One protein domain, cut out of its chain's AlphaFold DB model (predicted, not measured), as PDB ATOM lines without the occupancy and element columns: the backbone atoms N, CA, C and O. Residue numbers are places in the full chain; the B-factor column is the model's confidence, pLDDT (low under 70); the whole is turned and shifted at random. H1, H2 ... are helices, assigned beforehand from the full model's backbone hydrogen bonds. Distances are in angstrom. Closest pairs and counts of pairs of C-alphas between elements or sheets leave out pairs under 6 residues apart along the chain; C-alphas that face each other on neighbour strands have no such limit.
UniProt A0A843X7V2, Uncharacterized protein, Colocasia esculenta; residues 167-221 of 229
ATOM      1  N   SER A 167     -33.245 -11.366  31.591       72.31
ATOM      2  CA  SER A 167     -32.559 -10.218  31.010       72.31
ATOM      3  C   SER A 167     -31.916 -10.629  29.677       72.31
ATOM      4  O   SER A 167     -31.408 -11.745  29.531       72.31
ATOM      5  N   ARG A 168     -31.928  -9.737  28.674       69.62
ATOM      6  CA  ARG A 168     -31.352 -10.023  27.341       69.62
ATOM      7  C   ARG A 168     -29.911 -10.546  27.421       69.62
ATOM      8  O   ARG A 168     -29.528 -11.378  26.606       69.62
ATOM      9  N   GLY A 169     -29.142 -10.097  28.417       76.00
ATOM     10  CA  GLY A 169     -27.786 -10.586  28.676       76.00
ATOM     11  C   GLY A 169     -27.744 -12.051  29.126       76.00
ATOM     12  O   GLY A 169     -26.952 -12.823  28.597       76.00
ATOM     13  N   GLN A 170     -28.636 -12.469  30.031       81.19
ATOM     14  CA  GLN A 170     -28.733 -13.873  30.457       81.19
ATOM     15  C   GLN A 170     -29.168 -14.791  29.310       81.19
ATOM     16  O   GLN A 170     -28.676 -15.913  29.181       81.19
ATOM     17  N   GLN A 171     -30.069 -14.311  28.450       78.62
ATOM     18  CA  GLN A 171     -30.529 -15.071  27.292       78.62
ATOM     19  C   GLN A 171     -29.419 -15.240  26.241       78.62
ATOM     20  O   GLN A 171     -29.237 -16.342  25.726       78.62
ATOM     21  N   ALA A 172     -28.632 -14.189  25.990       73.56
ATOM     22  CA  ALA A 172     -27.463 -14.250  25.113       73.56
ATOM     23  C   ALA A 172     -26.392 -15.214  25.651       73.56
ATOM     24  O   ALA A 172     -25.950 -16.090  24.914       73.56
ATOM     25  N   TYR A 173     -26.068 -15.140  26.948       80.38
ATOM     26  CA  TYR A 173     -25.110 -16.048  27.591       80.38
ATOM     27  C   TYR A 173     -25.547 -17.518  27.499       80.38
ATOM     28  O   TYR A 173     -24.756 -18.413  27.194       80.38
ATOM     29  N   LYS A 174     -26.842 -17.785  27.704       86.25
ATOM     30  CA  LYS A 174     -27.406 -19.128  27.539       86.25
ATOM     31  C   LYS A 174     -27.256 -19.637  26.101       86.25
ATOM     32  O   LYS A 174     -26.965 -20.813  25.909       86.25
ATOM     33  N   TRP A 175     -27.435 -18.772  25.104       82.31
ATOM     34  CA  TRP A 175     -27.287 -19.142  23.695       82.31
ATOM     35  C   TRP A 175     -25.835 -19.334  23.263       82.31
ATOM     36  O   TRP A 175     -25.570 -20.256  22.497       82.31
ATOM     37  N   GLU A 176     -24.903 -18.532  23.775       84.12
ATOM     38  CA  GLU A 176     -23.467 -18.725  23.537       84.12
ATOM     39  C   GLU A 176     -22.994 -20.083  24.070       84.12
ATOM     40  O   GLU A 176     -22.295 -20.815  23.368       84.12
ATOM     41  N   ASN A 177     -23.464 -20.476  25.259       88.25
ATOM     42  CA  ASN A 177     -23.175 -21.790  25.835       88.25
ATOM     43  C   ASN A 177     -23.812 -22.949  25.049       88.25
ATOM     44  O   ASN A 177     -23.207 -24.013  24.923       88.25
ATOM     45  N   GLU A 178     -25.020 -22.760  24.510       88.56
ATOM     46  CA  GLU A 178     -25.726 -23.780  23.720       88.56
ATOM     47  C   GLU A 178     -25.077 -23.992  22.342       88.56
ATOM     48  O   GLU A 178     -24.950 -25.123  21.878       88.56
ATOM     49  N   LEU A 179     -24.636 -22.908  21.697       84.00
ATOM     50  CA  LEU A 179     -24.058 -22.943  20.353       84.00
ATOM     51  C   LEU A 179     -22.543 -23.181  20.355       84.00
ATOM     52  O   LEU A 179     -21.989 -23.501  19.304       84.00
ATOM     53  N   LYS A 180     -21.864 -23.033  21.505       93.00
ATOM     54  CA  LYS A 180     -20.389 -23.041  21.637       93.00
ATOM     55  C   LYS A 180     -19.689 -22.054  20.687       93.00
ATOM     56  O   LYS A 180     -18.515 -22.214  20.360       93.00
ATOM     57  N   ARG A 181     -20.427 -21.048  20.220       89.69
ATOM     58  CA  ARG A 181     -19.989 -19.960  19.344       89.69
ATOM     59  C   ARG A 181     -20.919 -18.771  19.529       89.69
ATOM     60  O   ARG A 181     -22.056 -18.940  19.974       89.69
ATOM     61  N   SER A 182     -20.466 -17.589  19.126       82.25
ATOM     62  CA  SER A 182     -21.324 -16.406  19.103       82.25
ATOM     63  C   SER A 182     -22.520 -16.640  18.163       82.25
ATOM     64  O   SER A 182     -22.328 -17.093  17.025       82.25
ATOM     65  N   PRO A 183     -23.759 -16.394  18.623       83.75
ATOM     66  CA  PRO A 183     -24.951 -16.593  17.810       83.75
ATOM     67  C   PRO A 183     -24.978 -15.594  16.651       83.75
ATOM     68  O   PRO A 183     -24.650 -14.418  16.818       83.75
ATOM     69  N   THR A 184     -25.385 -16.048  15.466       90.44
ATOM     70  CA  THR A 184     -25.591 -15.136  14.334       90.44
ATOM     71  C   THR A 184     -26.903 -14.371  14.497       90.44
ATOM     72  O   THR A 184     -27.837 -14.844  15.149       90.44
ATOM     73  N   PHE A 185     -27.005 -13.189  13.883       82.25
ATOM     74  CA  PHE A 185     -28.224 -12.377  13.954       82.25
ATOM     75  C   PHE A 185     -29.466 -13.144  13.478       82.25
ATOM     76  O   PHE A 185     -30.510 -13.071  14.122       82.25
ATOM     77  N   GLN A 186     -29.338 -13.926  12.401       81.50
ATOM     78  CA  GLN A 186     -30.439 -14.728  11.872       81.50
ATOM     79  C   GLN A 186     -30.912 -15.781  12.879       81.50
ATOM     80  O   GLN A 186     -32.106 -15.948  13.066       81.50
ATOM     81  N   GLU A 187     -30.003 -16.440  13.597       82.75
ATOM     82  CA  GLU A 187     -30.369 -17.436  14.613       82.75
ATOM     83  C   GLU A 187     -31.037 -16.809  15.834       82.75
ATOM     84  O   GLU A 187     -31.973 -17.383  16.393       82.75
ATOM     85  N   VAL A 188     -30.574 -15.620  16.238       82.69
ATOM     86  CA  VAL A 188     -31.216 -14.822  17.289       82.69
ATOM     87  C   VAL A 188     -32.629 -14.441  16.862       82.69
ATOM     88  O   VAL A 188     -33.574 -14.622  17.636       82.69
ATOM     89  N   PHE A 189     -32.786 -13.948  15.635       81.56
ATOM     90  CA  PHE A 189     -34.077 -13.586  15.068       81.56
ATOM     91  C   PHE A 189     -34.997 -14.808  14.998       81.56
ATOM     92  O   PHE A 189     -36.077 -14.808  15.585       81.56
ATOM     93  N   ASP A 190     -34.530 -15.902  14.405       83.00
ATOM     94  CA  ASP A 190     -35.295 -17.131  14.257       83.00
ATOM     95  C   ASP A 190     -35.687 -17.718  15.611       83.00
ATOM     96  O   ASP A 190     -36.834 -18.100  15.774       83.00
ATOM     97  N   LYS A 191     -34.814 -17.772  16.625       80.88
ATOM     98  CA  LYS A 191     -35.201 -18.273  17.963       80.88
ATOM     99  C   LYS A 191     -36.193 -17.351  18.672       80.88
ATOM    100  O   LYS A 191     -37.074 -17.842  19.378       80.88
ATOM    101  N   THR A 192     -36.064 -16.037  18.491       78.25
ATOM    102  CA  THR A 192     -36.962 -15.049  19.113       78.25
ATOM    103  C   THR A 192     -38.340 -15.051  18.452       78.25
ATOM    104  O   THR A 192     -39.354 -14.899  19.134       78.25
ATOM    105  N   HIS A 193     -38.390 -15.283  17.138       68.81
ATOM    106  CA  HIS A 193     -39.602 -15.177  16.333       68.81
ATOM    107  C   HIS A 193     -40.214 -16.534  15.928       68.81
ATOM    108  O   HIS A 193     -41.405 -16.573  15.653       68.81
ATOM    109  N   LYS A 194     -39.501 -17.673  16.006       68.25
ATOM    110  CA  LYS A 194     -40.048 -19.022  15.696       68.25
ATOM    111  C   LYS A 194     -41.201 -19.440  16.595       68.25
ATOM    112  O   LYS A 194     -41.993 -20.290  16.206       68.25
ATOM    113  N   LYS A 195     -41.258 -18.924  17.825       56.53
ATOM    114  CA  LYS A 195     -42.235 -19.380  18.825       56.53
ATOM    115  C   LYS A 195     -43.577 -18.658  18.751       56.53
ATOM    116  O   LYS A 195     -44.519 -19.089  19.406       56.53
ATOM    117  N   LYS A 196     -43.668 -17.583  17.971       57.56
ATOM    118  CA  LYS A 196     -44.921 -16.886  17.708       57.56
ATOM    119  C   LYS A 196     -45.204 -17.082  16.235       57.56
ATOM    120  O   LYS A 196     -44.459 -16.564  15.409       57.56
ATOM    121  N   GLY A 197     -46.247 -17.845  15.903       61.53
ATOM    122  CA  GLY A 197     -46.790 -17.807  14.546       61.53
ATOM    123  C   GLY A 197     -46.908 -16.343  14.129       61.53
ATOM    124  O   GLY A 197     -47.224 -15.498  14.966       61.53
ATOM    125  N   MET A 198     -46.563 -16.016  12.887       55.59
ATOM    126  CA  MET A 198     -46.520 -14.632  12.396       55.59
ATOM    127  C   MET A 198     -47.839 -13.878  12.687       55.59
ATOM    128  O   MET A 198     -47.835 -12.673  12.937       55.59
ATOM    129  N   ASP A 199     -48.933 -14.634  12.814       57.44
ATOM    130  CA  ASP A 199     -50.277 -14.218  13.219       57.44
ATOM    131  C   ASP A 199     -50.393 -13.641  14.644       57.44
ATOM    132  O   ASP A 199     -51.353 -12.936  14.941       57.44
ATOM    133  N   GLN A 200     -49.424 -13.898  15.528       59.12
ATOM    134  CA  GLN A 200     -49.353 -13.365  16.896       59.12
ATOM    135  C   GLN A 200     -48.475 -12.116  17.027       59.12
ATOM    136  O   GLN A 200     -48.410 -11.523  18.107       59.12
ATOM    137  N   TYR A 201     -47.741 -11.736  15.977       60.16
ATOM    138  CA  TYR A 201     -46.829 -10.591  16.038       60.16
ATOM    139  C   TYR A 201     -47.540  -9.262  15.768       60.16
ATOM    140  O   TYR A 201     -47.133  -8.209  16.258       60.16
ATOM    141  N   ILE A 202     -48.631  -9.323  15.017       62.47
ATOM    142  CA  ILE A 202     -49.494  -8.188  14.736       62.47
ATOM    143  C   ILE A 202     -50.634  -8.276  15.743       62.47
ATOM    144  O   ILE A 202     -51.431  -9.210  15.690       62.47
ATOM    145  N   SER A 203     -50.684  -7.337  16.695       73.19
ATOM    146  CA  SER A 203     -51.853  -7.228  17.576       73.19
ATOM    147  C   SER A 203     -53.109  -7.118  16.714       73.19
ATOM    148  O   SER A 203     -53.039  -6.495  15.655       73.19
ATOM    149  N   ASP A 204     -54.242  -7.675  17.140       75.94
ATOM    150  CA  ASP A 204     -55.481  -7.612  16.346       75.94
ATOM    151  C   ASP A 204     -55.804  -6.164  15.942       75.94
ATOM    152  O   ASP A 204     -56.072  -5.878  14.783       75.94
ATOM    153  N   ARG A 205     -55.536  -5.215  16.846       73.25
ATOM    154  CA  ARG A 205     -55.615  -3.774  16.577       73.25
ATOM    155  C   ARG A 205     -54.708  -3.298  15.436       73.25
ATOM    156  O   ARG A 205     -55.083  -2.416  14.673       73.25
ATOM    157  N   THR A 206     -53.485  -3.811  15.339       79.94
ATOM    158  CA  THR A 206     -52.570  -3.486  14.236       79.94
ATOM    159  C   THR A 206     -53.048  -4.118  12.929       79.94
ATOM    160  O   THR A 206     -52.900  -3.491  11.884       79.94
ATOM    161  N   ARG A 207     -53.652  -5.312  12.977       80.62
ATOM    162  CA  ARG A 207     -54.246  -5.962  11.802       80.62
ATOM    163  C   ARG A 207     -55.398  -5.118  11.258       80.62
ATOM    164  O   ARG A 207     -55.369  -4.776  10.081       80.62
ATOM    165  N   ASP A 208     -56.295  -4.666  12.134       84.62
ATOM    166  CA  ASP A 208     -57.429  -3.807  11.775       84.62
ATOM    167  C   ASP A 208     -56.980  -2.494  11.117       84.62
ATOM    168  O   ASP A 208     -57.560  -2.049  10.128       84.62
ATOM    169  N   VAL A 209     -55.912  -1.869  11.632       88.94
ATOM    170  CA  VAL A 209     -55.361  -0.629  11.054       88.94
ATOM    171  C   VAL A 209     -54.791  -0.869   9.656       88.94
ATOM    172  O   VAL A 209     -55.021  -0.063   8.755       88.94
ATOM    173  N   VAL A 210     -54.053  -1.965   9.463       88.38
ATOM    174  CA  VAL A 210     -53.472  -2.313   8.158       88.38
ATOM    175  C   VAL A 210     -54.572  -2.618   7.143       88.38
ATOM    176  O   VAL A 210     -54.512  -2.145   6.008       88.38
ATOM    177  N   GLU A 211     -55.597  -3.360   7.554       90.88
ATOM    178  CA  GLU A 211     -56.718  -3.728   6.694       90.88
ATOM    179  C   GLU A 211     -57.583  -2.514   6.333       90.88
ATOM    180  O   GLU A 211     -57.871  -2.295   5.155       90.88
ATOM    181  N   SER A 212     -57.891  -1.650   7.308       92.56
ATOM    182  CA  SER A 212     -58.603  -0.386   7.081       92.56
ATOM    183  C   SER A 212     -57.856   0.532   6.109       92.56
ATOM    184  O   SER A 212     -58.451   1.084   5.181       92.56
ATOM    185  N   TYR A 213     -56.536   0.657   6.269       93.12
ATOM    186  CA  TYR A 213     -55.708   1.442   5.356       93.12
ATOM    187  C   TYR A 213     -55.708   0.852   3.938       93.12
ATOM    188  O   TYR A 213     -55.852   1.583   2.958       93.12
ATOM    189  N   SER A 214     -55.602  -0.474   3.814       88.94
ATOM    190  CA  SER A 214     -55.645  -1.162   2.519       88.94
ATOM    191  C   SER A 214     -56.983  -0.965   1.797       88.94
ATOM    192  O   SER A 214     -57.004  -0.719   0.588       88.94
ATOM    193  N   GLN A 215     -58.103  -1.024   2.524       90.12
ATOM    194  CA  GLN A 215     -59.433  -0.753   1.970       90.12
ATOM    195  C   GLN A 215     -59.553   0.696   1.488       90.12
ATOM    196  O   GLN A 215     -59.932   0.921   0.341       90.12
ATOM    197  N   GLN A 216     -59.120   1.669   2.297       89.94
ATOM    198  CA  GLN A 216     -59.139   3.085   1.912       89.94
ATOM    199  C   GLN A 216     -58.314   3.352   0.643       89.94
ATOM    200  O   GLN A 216     -58.729   4.115  -0.233       89.94
ATOM    201  N   MET A 217     -57.147   2.717   0.516       90.19
ATOM    202  CA  MET A 217     -56.331   2.818  -0.694       90.19
ATOM    203  C   MET A 217     -57.041   2.180  -1.893       90.19
ATOM    204  O   MET A 217     -57.072   2.757  -2.978       90.19
ATOM    205  N   THR A 218     -57.676   1.029  -1.707       86.94
ATOM    206  CA  THR A 218     -58.417   0.359  -2.782       86.94
ATOM    207  C   THR A 218     -59.588   1.215  -3.267       86.94
ATOM    208  O   THR A 218     -59.716   1.447  -4.465       86.94
ATOM    209  N   GLU A 219     -60.389   1.782  -2.368       85.12
ATOM    210  CA  GLU A 219     -61.500   2.672  -2.733       85.12
ATOM    211  C   GLU A 219     -61.019   3.918  -3.484       85.12
ATOM    212  O   GLU A 219     -61.578   4.290  -4.518       85.12
ATOM    213  N   LYS A 220     -59.935   4.537  -3.007       87.12
ATOM    214  CA  LYS A 220     -59.391   5.766  -3.592       87.12
ATOM    215  C   LYS A 220     -58.821   5.566  -4.998       87.12
ATOM    216  O   LYS A 220     -58.922   6.477  -5.822       87.12
ATOM    217  N   TYR A 221     -58.206   4.415  -5.266       82.00
ATOM    218  CA  TYR A 221     -57.451   4.187  -6.503       82.00
ATOM    219  C   TYR A 221     -58.127   3.219  -7.487       82.00
ATOM    220  O   TYR A 221     -57.888   3.338  -8.685       82.00
TER     221      TYR A 221
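AT A GLANCE: This is residues 167 to 221 of the 229 residues of an uncharacterized protein of Colocasia esculenta (UniProt A0A843X7V2). The longest helix, H3, makes one end of a stretched chain of three separate helices; H2 lies along the way and H1 near the other end, with no common core. The far part of H3, residues 211 to 221, sticks out free, and so do residues 176 to 181 near the opposite end, of which 176 to 179 belong to H1. The printed part has 55 residues with three named helices in the order H1, H2, H3 and no named strand, and its class is all helix. It is extended, with a radius of gyration of the C-alphas of 18.1 A, and its outline is a rod spanning 54 by 19 by 17 A.

IN THESE COORDINATES: H3, residues 204 to 221, measures 25.8 A from its first C-alpha at (-55.481, -7.612, 16.346) to its last at (-57.451, 4.187, -6.503). H2 is residues 185 to 193, 12.0 A long. H1, residues 168 to 179, is 16.4 A long and begins with C-alpha 168 at (-31.352, -10.023, 27.341).

HOW THE PARTS SIT: H3 touches no helix, and it is apart from both H2 and H1. H1 and H2 are apart too, with no C-alpha of the one within 8 A of the other. A short link of 10 residues joins H2 to H3, and a tight link of 5 residues joins H1 to H2. In H1, H2 and H3 every O i to N i+4 pair is within hydrogen-bond range.

THE WHOLE: The two C-alphas farthest apart, those of Lys 180 and Lys 220, are 54.7 A apart. The printed part has no cut, and no link is long. The mean pLDDT of the printed part is 79.4; residue 168 and residues 193 to 202 are under 70.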